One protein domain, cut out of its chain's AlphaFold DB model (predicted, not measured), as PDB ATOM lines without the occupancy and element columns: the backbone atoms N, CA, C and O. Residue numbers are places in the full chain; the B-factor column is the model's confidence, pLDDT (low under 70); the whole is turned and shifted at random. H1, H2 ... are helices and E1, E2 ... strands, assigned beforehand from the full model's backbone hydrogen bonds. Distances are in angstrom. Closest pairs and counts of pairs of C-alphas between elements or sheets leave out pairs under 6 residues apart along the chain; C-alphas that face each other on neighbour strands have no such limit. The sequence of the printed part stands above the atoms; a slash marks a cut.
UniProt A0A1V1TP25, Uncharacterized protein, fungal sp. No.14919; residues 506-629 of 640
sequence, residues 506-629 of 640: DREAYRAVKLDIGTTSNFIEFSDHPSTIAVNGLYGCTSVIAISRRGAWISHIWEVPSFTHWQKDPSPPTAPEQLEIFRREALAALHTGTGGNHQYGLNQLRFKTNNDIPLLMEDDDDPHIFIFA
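Overview. This is residues 506 to 629 of the 640 residues of an uncharacterized protein of fungal sp. No.14919 (UniProt A0A1V1TP25). A four-stranded antiparallel sheet, E2, E5, E4, E6, stands between a two-strand ribbon, E1 and E3, over one face and the short helix H2 with the last turns of H1 over the other. The rest of H1 runs out past the sheet as an arm, and residues 566 to 571 stick out at its far end. The 124 printed residues hold six named strands and two named helices, in the order E1, E2, E3, E4, E5, H1, H2, E6; the class is mixed, helices and strands, with under half of the residues in named elements. The whole is compact, with a radius of gyration of the C-alphas of 15.4 A, and spans 53 by 27 by 23 A, the arm making the length.

Arrangement. The sheet runs E2, residues 520 to 525; E5, 551 to 556; E4, 543 to 547; E6, 624 to 628. E2 and E6 are its edge strands. N 522 and O 554 are 3.0 A apart between E2 and E5, N 553 and O 546 2.8 A between E5 and E4, and N 545 and O 626 2.8 A between E4 and E6, each within hydrogen-bond range. E4 and E5 form a hairpin. E1, residues 510 to 512, and E3, residues 532 to 534, are parallel neighbours at 12 degrees, with N 511 and O 532 2.9 A apart. The closest C-alphas of E3 and E2 are those of Ile 533 and Ile 524, 6.9 A apart. H1, residues 575 to 592, only grazes the sheet with residues 585 to 590. H2, residues 602 to 606, only grazes it with residues 602 to 605. H1 touches H2 with residues 590 to 592 alone; the closest C-alphas are those of His 591 and Asn 603, 5.1 A apart. E5, H1, H2 and E6 make a split strand-helix-strand unit, two strands running the same way with E4 between them, and its crossover is right-handed. Every O i to N i+4 pair is within hydrogen-bond range in H2, and 12 of 14 are in H1.

Along the chain. E2 measures 17.6 A, E5 17.4 A, E6 13.4 A and E4 12.9 A. E1 begins at C-alpha 510, (90.965, -13.085, 38.016). H1, 24.2 A long, begins at C-alpha 575, (52.514, -21.411, 33.880). E6 ends at C-alpha 628, (73.172, -20.847, 45.431).

Size, cuts and confidence. The C-alphas of Asp 528 and Pro 570, the two farthest apart, are 53.6 A apart. The links E5 to H1 and H2 to E6 are long. The printed part has no cut, and no printed residue is under 70 in pLDDT.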
ATOM      1  N   ASP A 506      91.670  -8.700  33.021       74.88
ATOM      2  CA  ASP A 506      92.857  -8.940  32.189       74.88
ATOM      3  C   ASP A 506      93.965  -9.690  32.939       74.88
ATOM      4  O   ASP A 506      94.912 -10.193  32.336       74.88
ATOM      5  N   ARG A 507      93.875  -9.777  34.270       79.38
ATOM      6  CA  ARG A 507      94.765 -10.642  35.039       79.38
ATOM      7  C   ARG A 507      94.266 -12.067  34.878       79.38
ATOM      8  O   ARG A 507      93.149 -12.373  35.274       79.38
ATOM      9  N   GLU A 508      95.091 -12.949  34.323       76.19
ATOM     10  CA  GLU A 508      94.735 -14.357  34.085       76.19
ATOM     11  C   GLU A 508      94.169 -15.053  35.332       76.19
ATOM     12  O   GLU A 508      93.214 -15.817  35.230       76.19
ATOM     13  N   ALA A 509      94.671 -14.681  36.511       82.69
ATOM     14  CA  ALA A 509      94.232 -15.171  37.813       82.69
ATOM     15  C   ALA A 509      92.880 -14.615  38.310       82.69
ATOM     16  O   ALA A 509      92.468 -14.951  39.416       82.69
ATOM     17  N   TYR A 510      92.201 -13.734  37.574       85.81
ATOM     18  CA  TYR A 510      90.965 -13.085  38.016       85.81
ATOM     19  C   TYR A 510      89.873 -13.203  36.953       85.81
ATOM     20  O   TYR A 510      90.016 -12.762  35.811       85.81
ATOM     21  N   ARG A 511      88.746 -13.806  37.336       88.06
ATOM     22  CA  ARG A 511      87.561 -13.959  36.490       88.06
ATOM     23  C   ARG A 511      86.319 -13.553  37.262       88.06
ATOM     24  O   ARG A 511      86.142 -13.917  38.420       88.06
ATOM     25  N   ALA A 512      85.419 -12.832  36.614       89.69
ATOM     26  CA  ALA A 512      84.107 -12.550  37.172       89.69
ATOM     27  C   ALA A 512      83.012 -12.946  36.192       89.69
ATOM     28  O   ALA A 512      83.162 -12.794  34.976       89.69
ATOM     29  N   VAL A 513      81.893 -13.421  36.731       86.31
ATOM     30  CA  VAL A 513      80.649 -13.508  35.970       86.31
ATOM     31  C   VAL A 513      80.147 -12.089  35.773       86.31
ATOM     32  O   VAL A 513      79.836 -11.382  36.734       86.31
ATOM     33  N   LYS A 514      80.115 -11.645  34.520       86.06
ATOM     34  CA  LYS A 514      79.607 -10.322  34.192       86.06
ATOM     35  C   LYS A 514      78.098 -10.318  34.376       86.06
ATOM     36  O   LYS A 514      77.402 -11.101  33.749       86.06
ATOM     37  N   LEU A 515      77.611  -9.395  35.198       84.69
ATOM     38  CA  LEU A 515      76.183  -9.171  35.362       84.69
ATOM     39  C   LEU A 515      75.613  -8.577  34.066       84.69
ATOM     40  O   LEU A 515      75.801  -7.392  33.788       84.69
ATOM     41  N   ASP A 516      74.946  -9.410  33.277       84.81
ATOM     42  CA  ASP A 516      74.255  -9.026  32.046       84.81
ATOM     43  C   ASP A 516      72.872  -9.683  31.986       84.81
ATOM     44  O   ASP A 516      72.510 -10.449  32.872       84.81
ATOM     45  N   ILE A 517      72.082  -9.341  30.975       80.94
ATOM     46  CA  ILE A 517      70.725  -9.842  30.757       80.94
ATOM     47  C   ILE A 517      70.738 -11.361  30.560       80.94
ATOM     48  O   ILE A 517      71.492 -11.874  29.735       80.94
ATOM     49  N   GLY A 518      69.843 -12.064  31.259       85.38
ATOM     50  CA  GLY A 518      69.692 -13.515  31.131       85.38
ATOM     51  C   GLY A 518      70.805 -14.288  31.838       85.38
ATOM     52  O   GLY A 518      71.495 -13.761  32.707       85.38
ATOM     53  N   THR A 519      70.964 -15.568  31.512       92.19
ATOM     54  CA  THR A 519      72.017 -16.371  32.142       92.19
ATOM     55  C   THR A 519      73.390 -15.963  31.627       92.19
ATOM     56  O   THR A 519      73.624 -15.912  30.424       92.19
ATOM     57  N   THR A 520      74.303 -15.713  32.558       94.44
ATOM     58  CA  THR A 520      75.720 -15.437  32.304       94.44
ATOM     59  C   THR A 520      76.587 -16.480  32.990       94.44
ATOM     60  O   THR A 520      76.164 -17.106  33.963       94.44
ATOM     61  N   SER A 521      77.799 -16.711  32.487       94.94
ATOM     62  CA  SER A 521      78.765 -17.573  33.172       94.94
ATOM     63  C   SER A 521      80.192 -17.166  32.873       94.94
ATOM     64  O   SER A 521      80.480 -16.443  31.921       94.94
ATOM     65  N   ASN A 522      81.097 -17.662  33.703       94.00
ATOM     66  CA  ASN A 522      82.516 -17.635  33.423       94.00
ATOM     67  C   ASN A 522      83.159 -18.910  33.969       94.00
ATOM     68  O   ASN A 522      82.558 -19.629  34.775       94.00
ATOM     69  N   PHE A 523      84.380 -19.183  33.540       94.62
ATOM     70  CA  PHE A 523      85.157 -20.308  34.020       94.62
ATOM     71  C   PHE A 523      86.612 -19.916  34.230       94.62
ATOM     72  O   PHE A 523      87.089 -18.891  33.741       94.62
ATOM     73  N   ILE A 524      87.312 -20.752  34.980       94.19
ATOM     74  CA  ILE A 524      88.747 -20.664  35.178       94.19
ATOM     75  C   ILE A 524      89.336 -22.070  35.157       94.19
ATOM     76  O   ILE A 524      88.753 -22.999  35.717       94.19
ATOM     77  N   GLU A 525      90.473 -22.219  34.489       94.00
ATOM     78  CA  GLU A 525      91.283 -23.432  34.547       94.00
ATOM     79  C   GLU A 525      92.224 -23.335  35.748       94.00
ATOM     80  O   GLU A 525      92.768 -22.270  36.050       94.00
ATOM     81  N   PHE A 526      92.382 -24.439  36.469       93.12
ATOM     82  CA  PHE A 526      93.321 -24.512  37.574       93.12
ATOM     83  C   PHE A 526      94.739 -24.669  37.036       93.12
ATOM     84  O   PHE A 526      95.022 -25.527  36.205       93.12
ATOM     85  N   SER A 527      95.629 -23.819  37.536       90.75
ATOM     86  CA  SER A 527      97.049 -23.788  37.199       90.75
ATOM     87  C   SER A 527      97.896 -23.916  38.470       90.75
ATOM     88  O   SER A 527      97.386 -24.197  39.556       90.75
ATOM     89  N   ASP A 528      99.202 -23.720  38.336       89.75
ATOM     90  CA  ASP A 528     100.161 -23.649  39.435       89.75
ATOM     91  C   ASP A 528     100.030 -22.374  40.286       89.75
ATOM     92  O   ASP A 528     100.651 -22.286  41.347       89.75
ATOM     93  N   HIS A 529      99.179 -21.425  39.882       88.56
ATOM     94  CA  HIS A 529      98.967 -20.172  40.595       88.56
ATOM     95  C   HIS A 529      97.523 -19.998  41.111       88.56
ATOM     96  O   HIS A 529      96.551 -20.357  40.435       88.56
ATOM     97  N   PRO A 530      97.348 -19.373  42.295       90.25
ATOM     98  CA  PRO A 530      96.061 -18.932  42.812       90.25
ATOM     99  C   PRO A 530      95.228 -18.178  41.790       90.25
ATOM    100  O   PRO A 530      95.696 -17.240  41.151       90.25
ATOM    101  N   SER A 531      93.963 -18.560  41.709       90.56
ATOM    102  CA  SER A 531      93.023 -18.070  40.719       90.56
ATOM    103  C   SER A 531      91.693 -17.772  41.401       90.56
ATOM    104  O   SER A 531      91.162 -18.602  42.131       90.56
ATOM    105  N   THR A 532      91.168 -16.565  41.209       90.56
ATOM    106  CA  THR A 532      89.926 -16.077  41.812       90.56
ATOM    107  C   THR A 532      88.837 -16.019  40.756       90.56
ATOM    108  O   THR A 532      88.976 -15.326  39.748       90.56
ATOM    109  N   ILE A 533      87.721 -16.692  41.031       93.25
ATOM    110  CA  ILE A 533      86.487 -16.544  40.268       93.25
ATOM    111  C   ILE A 533      85.376 -16.015  41.173       93.25
ATOM    112  O   ILE A 533      85.195 -16.504  42.287       93.25
ATOM    113  N   ALA A 534      84.655 -14.992  40.721       93.06
ATOM    114  CA  ALA A 534      83.628 -14.341  41.526       93.06
ATOM    115  C   ALA A 534      82.320 -14.140  40.760       93.06
ATOM    116  O   ALA A 534      82.299 -13.864  39.561       93.06
ATOM    117  N   VAL A 535      81.217 -14.206  41.496       92.12
ATOM    118  CA  VAL A 535      79.898 -13.770  41.046       92.12
ATOM    119  C   VAL A 535      79.391 -12.719  42.022       92.12
ATOM    120  O   VAL A 535      79.505 -12.874  43.238       92.12
ATOM    121  N   ASN A 536      78.848 -11.624  41.501       89.31
ATOM    122  CA  ASN A 536      78.242 -10.577  42.311       89.31
ATOM    123  C   ASN A 536      76.753 -10.429  41.987       89.31
ATOM    124  O   ASN A 536      76.236 -11.013  41.040       89.31
ATOM    125  N   GLY A 537      76.044  -9.650  42.806       85.31
ATOM    126  CA  GLY A 537      74.645  -9.326  42.528       85.31
ATOM    127  C   GLY A 537      73.707 -10.538  42.556       85.31
ATOM    128  O   GLY A 537      72.744 -10.572  41.797       85.31
ATOM    129  N   LEU A 538      73.956 -11.521  43.431       86.19
ATOM    130  CA  LEU A 538      73.073 -12.684  43.635       86.19
ATOM    131  C   LEU A 538      71.805 -12.371  44.447       86.19
ATOM    132  O   LEU A 538      71.189 -13.258  45.031       86.19
ATOM    133  N   TYR A 539      71.401 -11.104  44.523       82.62
ATOM    134  CA  TYR A 539      70.212 -10.726  45.273       82.62
ATOM    135  C   TYR A 539      68.955 -11.197  44.532       82.62
ATOM    136  O   TYR A 539      68.558 -10.611  43.541       82.62
ATOM    137  N   GLY A 540      68.336 -12.290  44.970       81.25
ATOM    138  CA  GLY A 540      67.206 -12.890  44.254       81.25
ATOM    139  C   GLY A 540      67.609 -13.736  43.042       81.25
ATOM    140  O   GLY A 540      66.826 -14.573  42.631       81.25
ATOM    141  N   CYS A 541      68.823 -13.609  42.509       90.75
ATOM    142  CA  CYS A 541      69.315 -14.454  41.415       90.75
ATOM    143  C   CYS A 541      69.795 -15.826  41.909       90.75
ATOM    144  O   CYS A 541      70.061 -16.031  43.093       90.75
ATOM    145  N   THR A 542      69.932 -16.775  40.985       94.19
ATOM    146  CA  THR A 542      70.502 -18.104  41.244       94.19
ATOM    147  C   THR A 542      71.886 -18.220  40.617       94.19
ATOM    148  O   THR A 542      72.119 -17.703  39.532       94.19
ATOM    149  N   SER A 543      72.799 -18.921  41.278       95.56
ATOM    150  CA  SER A 543      74.094 -19.309  40.723       95.56
ATOM    151  C   SER A 543      74.259 -20.815  40.820       95.56
ATOM    152  O   SER A 543      73.967 -21.415  41.857       95.56
ATOM    153  N   VAL A 544      74.726 -21.416  39.734       96.75
ATOM    154  CA  VAL A 544      75.224 -22.789  39.719       96.75
ATOM    155  C   VAL A 544      76.739 -22.707  39.613       96.75
ATOM    156  O   VAL A 544      77.262 -22.017  38.741       96.75
ATOM    157  N   ILE A 545      77.431 -23.398  40.509       96.94
ATOM    158  CA  ILE A 545      78.888 -23.485  40.541       96.94
ATOM    159  C   ILE A 545      79.261 -24.940  40.302       96.94
ATOM    160  O   ILE A 545      78.786 -25.815  41.018       96.94
ATOM    161  N   ALA A 546      80.104 -25.191  39.313       97.38
ATOM    162  CA  ALA A 546      80.698 -26.491  39.055       97.38
ATOM    163  C   ALA A 546      82.202 -26.408  39.313       97.38
ATOM    164  O   ALA A 546      82.850 -25.466  38.863       97.38
ATOM    165  N   ILE A 547      82.754 -27.365  40.049       97.19
ATOM    166  CA  ILE A 547      84.178 -27.419  40.389       97.19
ATOM    167  C   ILE A 547      84.681 -28.827  40.111       97.19
ATOM    168  O   ILE A 547      84.088 -29.781  40.596       97.19
ATOM    169  N   SER A 548      85.777 -28.963  39.380       97.44
ATOM    170  CA  SER A 548      86.431 -30.239  39.086       97.44
ATOM    171  C   SER A 548      87.907 -30.184  39.478       97.44
ATOM    172  O   SER A 548      88.390 -29.183  40.010       97.44
ATOM    173  N   ARG A 549      88.670 -31.239  39.182       95.94
ATOM    174  CA  ARG A 549      90.136 -31.220  39.322       95.94
ATOM    175  C   ARG A 549      90.837 -30.260  38.362       95.94
ATOM    176  O   ARG A 549      91.970 -29.876  38.634       95.94
ATOM    177  N   ARG A 550      90.191 -29.889  37.253       96.12
ATOM    178  CA  ARG A 550      90.792 -29.079  36.183       96.12
ATOM    179  C   ARG A 550      90.363 -27.626  36.205       96.12
ATOM    180  O   ARG A 550      91.056 -26.787  35.642       96.12
ATOM    181  N   GLY A 551      89.243 -27.297  36.834       95.88
ATOM    182  CA  GLY A 551      88.793 -25.918  36.864       95.88
ATOM    183  C   GLY A 551      87.505 -25.698  37.630       95.88
ATOM    184  O   GLY A 551      86.932 -26.601  38.238       95.88
ATOM    185  N   ALA A 552      87.036 -24.460  37.563       96.50
ATOM    186  CA  ALA A 552      85.753 -24.058  38.100       96.50
ATOM    187  C   ALA A 552      84.955 -23.288  37.052       96.50
ATOM    188  O   ALA A 552      85.499 -22.521  36.260       96.50
ATOM    189  N   TRP A 553      83.644 -23.464  37.084       96.69
ATOM    190  CA  TRP A 553      82.672 -22.753  36.273       96.69
ATOM    191  C   TRP A 553      81.584 -22.213  37.189       96.69
ATOM    192  O   TRP A 553      81.165 -22.881  38.132       96.69
ATOM    193  N   ILE A 554      81.118 -21.001  36.928       96.88
ATOM    194  CA  ILE A 554      80.084 -20.365  37.739       96.88
ATOM    195  C   ILE A 554      79.128 -19.581  36.856       96.88
ATOM    196  O   ILE A 554      79.548 -18.923  35.904       96.88
ATOM    197  N   SER A 555      77.842 -19.632  37.190       96.50
ATOM    198  CA  SER A 555      76.798 -18.886  36.495       96.50
ATOM    199  C   SER A 555      76.140 -17.814  37.351       96.50
ATOM    200  O   SER A 555      76.223 -17.811  38.579       96.50
ATOM    201  N   HIS A 556      75.442 -16.907  36.684       95.44
ATOM    202  CA  HIS A 556      74.462 -16.007  37.268       95.44
ATOM    203  C   HIS A 556      73.197 -16.083  36.414       95.44
ATOM    204  O   HIS A 556      73.237 -15.827  35.214       95.44
ATOM    205  N   ILE A 557      72.097 -16.503  37.032       94.44
ATOM    206  CA  ILE A 557      70.791 -16.726  36.411       94.44
ATOM    207  C   ILE A 557      69.805 -15.776  37.082       94.44
ATOM    208  O   ILE A 557      69.587 -15.849  38.298       94.44
ATOM    209  N   TRP A 558      69.193 -14.893  36.302       91.31
ATOM    210  CA  TRP A 558      68.217 -13.941  36.825       91.31
ATOM    211  C   TRP A 558      66.956 -14.629  37.333       91.31
ATOM    212  O   TRP A 558      66.477 -15.586  36.739       91.31
ATOM    213  N   GLU A 559      66.367 -14.090  38.401       89.06
ATOM    214  CA  GLU A 559      65.042 -14.531  38.854       89.06
ATOM    215  C   GLU A 559      63.965 -14.193  37.827       89.06
ATOM    216  O   GLU A 559      63.107 -15.017  37.516       89.06
ATOM    217  N   VAL A 560      64.034 -12.971  37.296       88.25
ATOM    218  CA  VAL A 560      63.132 -12.462  36.269       88.25
ATOM    219  C   VAL A 560      63.949 -12.163  35.006       88.25
ATOM    220  O   VAL A 560      64.841 -11.310  35.065       88.25
ATOM    221  N   PRO A 561      63.656 -12.809  33.862       89.25
ATOM    222  CA  PRO A 561      62.452 -13.603  33.597       89.25
ATOM    223  C   PRO A 561      62.583 -15.121  33.846       89.25
ATOM    224  O   PRO A 561      61.610 -15.844  33.648       89.25
ATOM    225  N   SER A 562      63.762 -15.640  34.214       91.69
ATOM    226  CA  SER A 562      64.043 -17.080  34.076       91.69
ATOM    227  C   SER A 562      63.215 -17.978  34.997       91.69
ATOM    228  O   SER A 562      62.851 -19.073  34.594       91.69
ATOM    229  N   PHE A 563      62.895 -17.546  36.217       90.88
ATOM    230  CA  PHE A 563      62.099 -18.333  37.171       90.88
ATOM    231  C   PHE A 563      60.695 -17.765  37.376       90.88
ATOM    232  O   PHE A 563      59.759 -18.505  37.676       90.88
ATOM    233  N   THR A 564      60.555 -16.449  37.243       88.88
ATOM    234  CA  THR A 564      59.303 -15.720  37.436       88.88
ATOM    235  C   THR A 564      59.204 -14.569  36.440       88.88
ATOM    236  O   THR A 564      60.176 -14.211  35.782       88.88
ATOM    237  N   HIS A 565      58.030 -13.957  36.352       85.88
ATOM    238  CA  HIS A 565      57.769 -12.821  35.481       85.88
ATOM    239  C   HIS A 565      57.667 -11.519  36.275       85.88
ATOM    240  O   HIS A 565      57.574 -11.493  37.505       85.88
ATOM    241  N   TRP A 566      57.641 -10.409  35.544       83.94
ATOM    242  CA  TRP A 566      57.364  -9.106  36.121       83.94
ATOM    243  C   TRP A 566      55.939  -9.037  36.651       83.94
ATOM    244  O   TRP A 566      54.992  -9.154  35.893       83.94
ATOM    245  N   GLN A 567      55.763  -8.713  37.930       79.50
ATOM    246  CA  GLN A 567      54.419  -8.570  38.515       79.50
ATOM    247  C   GLN A 567      53.554  -7.489  37.845       79.50
ATOM    248  O   GLN A 567      52.337  -7.500  37.982       79.50
ATOM    249  N   LYS A 568      54.186  -6.524  37.165       82.50
ATOM    250  CA  LYS A 568      53.512  -5.446  36.425       82.50
ATOM    251  C   LYS A 568      53.330  -5.759  34.942       82.50
ATOM    252  O   LYS A 568      52.936  -4.864  34.197       82.50
ATOM    253  N   ASP A 569      53.671  -6.967  34.510       82.88
ATOM    254  CA  ASP A 569      53.399  -7.393  33.148       82.88
ATOM    255  C   ASP A 569      51.875  -7.366  32.928       82.88
ATOM    256  O   ASP A 569      51.154  -8.023  33.683       82.88
ATOM    257  N   PRO A 570      51.347  -6.572  31.975       90.38
ATOM    258  CA  PRO A 570      49.911  -6.536  31.703       90.38
ATOM    259  C   PRO A 570      49.373  -7.885  31.211       90.38
ATOM    260  O   PRO A 570      48.167  -8.114  31.278       90.38
ATOM    261  N   SER A 571      50.253  -8.762  30.723       93.25
ATOM    262  CA  SER A 571      49.918 -10.106  30.272       93.25
ATOM    263  C   SER A 571      50.993 -11.080  30.761       93.25
ATOM    264  O   SER A 571      51.836 -11.499  29.965       93.25
ATOM    265  N   PRO A 572      51.000 -11.428  32.062       91.62
ATOM    266  CA  PRO A 572      52.014 -12.317  32.609       91.62
ATOM    267  C   PRO A 572      51.986 -13.672  31.887       91.62
ATOM    268  O   PRO A 572      50.894 -14.149  31.560       91.62
ATOM    269  N   PRO A 573      53.145 -14.318  31.659       91.44
ATOM    270  CA  PRO A 573      53.179 -15.639  31.060       91.44
ATOM    271  C   PRO A 573      52.358 -16.611  31.905       91.44
ATOM    272  O   PRO A 573      52.443 -16.645  33.139       91.44
ATOM    273  N   THR A 574      51.572 -17.433  31.226       93.00
ATOM    274  CA  THR A 574      50.922 -18.598  31.818       93.00
ATOM    275  C   THR A 574      51.972 -19.549  32.400       93.00
ATOM    276  O   THR A 574      53.153 -19.498  32.055       93.00
ATOM    277  N   ALA A 575      51.569 -20.461  33.289       89.62
ATOM    278  CA  ALA A 575      52.514 -21.411  33.880       89.62
ATOM    279  C   ALA A 575      53.287 -22.254  32.833       89.62
ATOM    280  O   ALA A 575      54.500 -22.405  32.999       89.62
ATOM    281  N   PRO A 576      52.663 -22.756  31.744       92.81
ATOM    282  CA  PRO A 576      53.394 -23.423  30.665       92.81
ATOM    283  C   PRO A 576      54.387 -22.505  29.941       92.81
ATOM    284  O   PRO A 576      55.518 -22.911  29.692       92.81
ATOM    285  N   GLU A 577      54.008 -21.256  29.656       93.44
ATOM    286  CA  GLU A 577      54.910 -20.282  29.028       93.44
ATOM    287  C   GLU A 577      56.098 -19.950  29.941       93.44
ATOM    288  O   GLU A 577      57.237 -19.903  29.483       93.44
ATOM    289  N   GLN A 578      55.868 -19.786  31.246       93.81
ATOM    290  CA  GLN A 578      56.932 -19.549  32.222       93.81
ATOM    291  C   GLN A 578      57.874 -20.753  32.351       93.81
ATOM    292  O   GLN A 578      59.080 -20.568  32.529       93.81
ATOM    293  N   LEU A 579      57.352 -21.980  32.250       92.38
ATOM    294  CA  LEU A 579      58.174 -23.189  32.210       92.38
ATOM    295  C   LEU A 579      59.071 -23.207  30.966       92.38
ATOM    296  O   LEU A 579      60.238 -23.581  31.068       92.38
ATOM    297  N   GLU A 580      58.557 -22.777  29.816       93.81
ATOM    298  CA  GLU A 580      59.352 -22.698  28.591       93.81
ATOM    299  C   GLU A 580      60.422 -21.602  28.667       93.81
ATOM    300  O   GLU A 580      61.575 -21.823  28.297       93.81
ATOM    301  N   ILE A 581      60.092 -20.450  29.262       93.25
ATOM    302  CA  ILE A 581      61.076 -19.407  29.581       93.25
ATOM    303  C   ILE A 581      62.162 -19.965  30.508       93.25
ATOM    304  O   ILE A 581      63.344 -19.755  30.252       93.25
ATOM    305  N   PHE A 582      61.804 -20.720  31.548       94.94
ATOM    306  CA  PHE A 582      62.783 -21.351  32.434       94.94
ATOM    307  C   PHE A 582      63.687 -22.342  31.695       94.94
ATOM    308  O   PHE A 582      64.912 -22.305  31.848       94.94
ATOM    309  N   ARG A 583      63.108 -23.213  30.861       94.56
ATOM    310  CA  ARG A 583      63.869 -24.176  30.059       94.56
ATOM    311  C   ARG A 583      64.861 -23.475  29.144       94.56
ATOM    312  O   ARG A 583      66.025 -23.861  29.127       94.56
ATOM    313  N   ARG A 584      64.434 -22.431  28.438       93.88
ATOM    314  CA  ARG A 584      65.290 -21.686  27.513       93.88
ATOM    315  C   ARG A 584      66.349 -20.853  28.235       93.88
ATOM    316  O   ARG A 584      67.533 -20.969  27.940       93.88
ATOM    317  N   GLU A 585      65.932 -20.012  29.176       91.56
ATOM    318  CA  GLU A 585      66.807 -19.008  29.785       91.56
ATOM    319  C   GLU A 585      67.726 -19.597  30.854       91.56
ATOM    320  O   GLU A 585      68.818 -19.075  31.047       91.56
ATOM    321  N   ALA A 586      67.311 -20.654  31.562       94.00
ATOM    322  CA  ALA A 586      68.122 -21.293  32.597       94.00
ATOM    323  C   ALA A 586      68.696 -22.632  32.124       94.00
ATOM    324  O   ALA A 586      69.912 -22.763  32.034       94.00
ATOM    325  N   LEU A 587      67.866 -23.633  31.809       94.75
ATOM    326  CA  LEU A 587      68.370 -24.996  31.570       94.75
ATOM    327  C   LEU A 587      69.202 -25.117  30.288       94.75
ATOM    328  O   LEU A 587      70.304 -25.664  30.328       94.75
ATOM    329  N   ALA A 588      68.711 -24.594  29.166       93.12
ATOM    330  CA  ALA A 588      69.428 -24.634  27.896       93.12
ATOM    331  C   ALA A 588      70.715 -23.804  27.970       93.12
ATOM    332  O   ALA A 588      71.765 -24.272  27.540       93.12
ATOM    333  N   ALA A 589      70.665 -22.634  28.615       91.88
ATOM    334  CA  ALA A 589      71.843 -21.818  28.885       91.88
ATOM    335  C   ALA A 589      72.899 -22.586  29.704       91.88
ATOM    336  O   ALA A 589      74.036 -22.744  29.262       91.88
ATOM    337  N   LEU A 590      72.509 -23.187  30.838       94.44
ATOM    338  CA  LEU A 590      73.395 -24.047  31.634       94.44
ATOM    339  C   LEU A 590      74.013 -25.178  30.794       94.44
ATOM    340  O   LEU A 590      75.158 -25.554  31.036       94.44
ATOM    341  N   HIS A 591      73.276 -25.720  29.825       92.94
ATOM    342  CA  HIS A 591      73.725 -26.831  28.994       92.94
ATOM    343  C   HIS A 591      74.703 -26.390  27.893       92.94
ATOM    344  O   HIS A 591      75.813 -26.913  27.820       92.94
ATOM    345  N   THR A 592      74.328 -25.423  27.052       90.75
ATOM    346  CA  THR A 592      75.048 -25.075  25.809       90.75
ATOM    347  C   THR A 592      75.622 -23.662  25.770       90.75
ATOM    348  O   THR A 592      76.168 -23.265  24.743       90.75
ATOM    349  N   GLY A 593      75.477 -22.880  26.839       89.56
ATOM    350  CA  GLY A 593      75.747 -21.446  26.803       89.56
ATOM    351  C   GLY A 593      74.721 -20.692  25.949       89.56
ATOM    352  O   GLY A 593      73.857 -21.290  25.303       89.56
ATOM    353  N   THR A 594      74.814 -19.362  25.936       82.75
ATOM    354  CA  THR A 594      73.989 -18.481  25.078       82.75
ATOM    355  C   THR A 594      74.833 -17.552  24.198       82.75
ATOM    356  O   THR A 594      74.288 -16.792  23.398       82.75
ATOM    357  N   GLY A 595      76.166 -17.629  24.296       77.81
ATOM    358  CA  GLY A 595      77.096 -16.712  23.637       77.81
ATOM    359  C   GLY A 595      77.326 -15.426  24.443       77.81
ATOM    360  O   GLY A 595      76.806 -15.244  25.542       77.81
ATOM    361  N   GLY A 596      78.167 -14.522  23.933       84.62
ATOM    362  CA  GLY A 596      78.485 -13.260  24.617       84.62
ATOM    363  C   GLY A 596      79.112 -13.468  26.004       84.62
ATOM    364  O   GLY A 596      80.172 -14.077  26.117       84.62
ATOM    365  N   ASN A 597      78.452 -12.972  27.059       83.06
ATOM    366  CA  ASN A 597      78.893 -13.107  28.462       83.06
ATOM    367  C   ASN A 597      78.537 -14.477  29.087       83.06
ATOM    368  O   ASN A 597      78.645 -14.664  30.298       83.06
ATOM    369  N   HIS A 598      78.087 -15.424  28.262       86.62
ATOM    370  CA  HIS A 598      77.782 -16.803  28.619       86.62
ATOM    371  C   HIS A 598      78.289 -17.748  27.527       86.62
ATOM    372  O   HIS A 598      77.527 -18.431  26.835       86.62
ATOM    373  N   GLN A 599      79.599 -17.714  27.304       82.62
ATOM    374  CA  GLN A 599      80.196 -18.351  26.136       82.62
ATOM    375  C   GLN A 599      80.053 -19.878  26.149       82.62
ATOM    376  O   GLN A 599      79.852 -20.461  25.087       82.62
ATOM    377  N   TYR A 600      80.121 -20.500  27.333       92.06
ATOM    378  CA  TYR A 600      80.092 -21.954  27.465       92.06
ATOM    379  C   TYR A 600      79.142 -22.439  28.560       92.06
ATOM    380  O   TYR A 600      79.172 -21.955  29.701       92.06
ATOM    381  N   GLY A 601      78.344 -23.443  28.202       93.56
ATOM    382  CA  GLY A 601      77.578 -24.265  29.131       93.56
ATOM    383  C   GLY A 601      78.374 -25.473  29.627       93.56
ATOM    384  O   GLY A 601      79.425 -25.827  29.089       93.56
ATOM    385  N   LEU A 602      77.856 -26.139  30.654       94.75
ATOM    386  CA  LEU A 602      78.491 -27.292  31.292       94.75
ATOM    387  C   LEU A 602      78.688 -28.463  30.323       94.75
ATOM    388  O   LEU A 602      79.711 -29.138  30.396       94.75
ATOM    389  N   ASN A 603      77.766 -28.677  29.379       93.31
ATOM    390  CA  ASN A 603      77.890 -29.766  28.409       93.31
ATOM    391  C   ASN A 603      79.086 -29.557  27.469       93.31
ATOM    392  O   ASN A 603      79.789 -30.503  27.129       93.31
ATOM    393  N   GLN A 604      79.351 -28.309  27.078       92.06
ATOM    394  CA  GLN A 604      80.491 -27.968  26.222       92.06
ATOM    395  C   GLN A 604      81.829 -28.076  26.956       92.06
ATOM    396  O   GLN A 604      82.838 -28.357  26.323       92.06
ATOM    397  N   LEU A 605      81.839 -27.865  28.274       94.25
ATOM    398  CA  LEU A 605      83.034 -28.047  29.106       94.25
ATOM    399  C   LEU A 605      83.262 -29.509  29.504       94.25
ATOM    400  O   LEU A 605      84.368 -29.856  29.912       94.25
ATOM    401  N   ARG A 606      82.231 -30.354  29.391       94.06
ATOM    402  CA  ARG A 606      82.308 -31.802  29.614       94.06
ATOM    403  C   ARG A 606      82.738 -32.569  28.372       94.06
ATOM    404  O   ARG A 606      83.474 -33.538  28.491       94.06
ATOM    405  N   PHE A 607      82.281 -32.161  27.191       89.06
ATOM    406  CA  PHE A 607      82.577 -32.858  25.943       89.06
ATOM    407  C   PHE A 607      83.383 -31.975  25.004       89.06
ATOM    408  O   PHE A 607      82.995 -30.847  24.695       89.06
ATOM    409  N   LYS A 608      84.482 -32.521  24.476       79.12
ATOM    410  CA  LYS A 608      85.308 -31.838  23.481       79.12
ATOM    411  C   LYS A 608      84.530 -31.682  22.173       79.12
ATOM    412  O   LYS A 608      84.539 -32.561  21.319       79.12
ATOM    413  N   THR A 609      83.843 -30.555  22.025       75.56
ATOM    414  CA  THR A 609      83.083 -30.234  20.808       75.56
ATOM    415  C   THR A 609      83.962 -29.583  19.743       75.56
ATOM    416  O   THR A 609      83.716 -29.796  18.565       75.56
ATOM    417  N   ASN A 610      85.011 -28.854  20.149       78.50
ATOM    418  CA  ASN A 610      86.015 -28.222  19.287       78.50
ATOM    419  C   ASN A 610      87.379 -28.165  20.001       78.50
ATOM    420  O   ASN A 610      87.451 -28.304  21.220       78.50
ATOM    421  N   ASN A 611      88.467 -27.945  19.253       77.62
ATOM    422  CA  ASN A 611      89.826 -27.903  19.818       77.62
ATOM    423  C   ASN A 611      90.086 -26.713  20.755       77.62
ATOM    424  O   ASN A 611      91.021 -26.786  21.547       77.62
ATOM    425  N   ASP A 612      89.259 -25.671  20.693       84.69
ATOM    426  CA  ASP A 612      89.478 -24.422  21.432       84.69
ATOM    427  C   ASP A 612      88.740 -24.366  22.779       84.69
ATOM    428  O   ASP A 612      88.890 -23.397  23.520       84.69
ATOM    429  N   ILE A 613      87.916 -25.371  23.102       86.12
ATOM    430  CA  ILE A 613      87.152 -25.391  24.353       86.12
ATOM    431  C   ILE A 613      87.901 -26.240  25.380       86.12
ATOM    432  O   ILE A 613      88.157 -27.421  25.116       86.12
ATOM    433  N   PRO A 614      88.253 -25.670  26.545       88.00
ATOM    434  CA  PRO A 614      88.921 -26.420  27.587       88.00
ATOM    435  C   PRO A 614      87.964 -27.458  28.166       88.00
ATOM    436  O   PRO A 614      86.787 -27.208  28.433       88.00
ATOM    437  N   LEU A 615      88.510 -28.647  28.343       93.31
ATOM    438  CA  LEU A 615      87.804 -29.825  28.795       93.31
ATOM    439  C   LEU A 615      87.916 -29.864  30.320       93.31
ATOM    440  O   LEU A 615      88.903 -30.351  30.859       93.31
ATOM    441  N   LEU A 616      86.985 -29.192  30.997       95.06
ATOM    442  CA  LEU A 616      87.071 -28.913  32.434       95.06
ATOM    443  C   LEU A 616      86.172 -29.811  33.275       95.06
ATOM    444  O   LEU A 616      86.377 -29.879  34.479       95.06
ATOM    445  N   MET A 617      85.138 -30.416  32.697       96.00
ATOM    446  CA  MET A 617      84.071 -31.091  33.442       96.00
ATOM    447  C   MET A 617      83.883 -32.538  32.975       96.00
ATOM    448  O   MET A 617      82.745 -33.001  32.898       96.00
ATOM    449  N   GLU A 618      84.963 -33.236  32.607       94.81
ATOM    450  CA  GLU A 618      84.877 -34.665  32.280       94.81
ATOM    451  C   GLU A 618      84.502 -35.481  33.511       94.81
ATOM    452  O   GLU A 618      84.735 -35.078  34.649       94.81
ATOM    453  N   ASP A 619      83.947 -36.668  33.282       92.31
ATOM    454  CA  ASP A 619      83.562 -37.559  34.378       92.31
ATOM    455  C   ASP A 619      84.778 -37.980  35.224       92.31
ATOM    456  O   ASP A 619      84.685 -38.059  36.450       92.31
ATOM    457  N   ASP A 620      85.945 -38.142  34.591       94.12
ATOM    458  CA  ASP A 620      87.209 -38.474  35.262       94.12
ATOM    459  C   ASP A 620      87.792 -37.302  36.081       94.12
ATOM    460  O   ASP A 620      88.617 -37.511  36.984       94.12
ATOM    461  N   ASP A 621      87.324 -36.074  35.822       95.19
ATOM    462  CA  ASP A 621      87.721 -34.868  36.554       95.19
ATOM    463  C   ASP A 621      86.940 -34.667  37.856       95.19
ATOM    464  O   ASP A 621      87.226 -33.713  38.587       95.19
ATOM    465  N   ASP A 622      86.006 -35.575  38.173       96.25
ATOM    466  CA  ASP A 622      85.260 -35.616  39.437       96.25
ATOM    467  C   ASP A 622      84.539 -34.279  39.726       96.25
ATOM    468  O   ASP A 622      84.868 -33.599  40.701       96.25
ATOM    469  N   PRO A 623      83.607 -33.835  38.854       96.38
ATOM    470  CA  PRO A 623      82.946 -32.545  38.997       96.38
ATOM    471  C   PRO A 623      81.925 -32.538  40.148       96.38
ATOM    472  O   PRO A 623      81.052 -33.398  40.255       96.38
ATOM    473  N   HIS A 624      81.977 -31.489  40.968       96.38
ATOM    474  CA  HIS A 624      81.076 -31.202  42.085       96.38
ATOM    475  C   HIS A 624      80.221 -29.980  41.768       96.38
ATOM    476  O   HIS A 624      80.741 -28.947  41.343       96.38
ATOM    477  N   ILE A 625      78.912 -30.076  42.009       95.94
ATOM    478  CA  ILE A 625      77.955 -29.003  41.721       95.94
ATOM    479  C   ILE A 625      77.411 -28.402  43.018       95.94
ATOM    480  O   ILE A 625      76.903 -29.107  43.889       95.94
ATOM    481  N   PHE A 626      77.442 -27.076  43.102       96.06
ATOM    482  CA  PHE A 626      76.866 -26.280  44.178       96.06
ATOM    483  C   PHE A 626      75.815 -25.335  43.602       96.06
ATOM    484  O   PHE A 626      76.012 -24.735  42.546       96.06
ATOM    485  N   ILE A 627      74.696 -25.177  44.304       94.81
ATOM    486  CA  ILE A 627      73.608 -24.294  43.877       94.81
ATOM    487  C   ILE A 627      73.361 -23.261  44.967       94.81
ATOM    488  O   ILE A 627      72.999 -23.598  46.093       94.81
ATOM    489  N   PHE A 628      73.518 -21.993  44.603       92.56
ATOM    490  CA  PHE A 628      73.172 -20.847  45.431       92.56
ATOM    491  C   PHE A 628      71.875 -20.262  44.893       92.56
ATOM    492  O   PHE A 628      71.851 -19.645  43.832       92.56
ATOM    493  N   ALA A 629      70.785 -20.482  45.617       90.50
ATOM    494  CA  ALA A 629      69.459 -20.004  45.257       90.50
ATOM    495  C   ALA A 629      68.893 -19.122  46.379       90.50
ATOM    496  O   ALA A 629      69.224 -19.335  47.551       90.50
TER     497      ALA A 629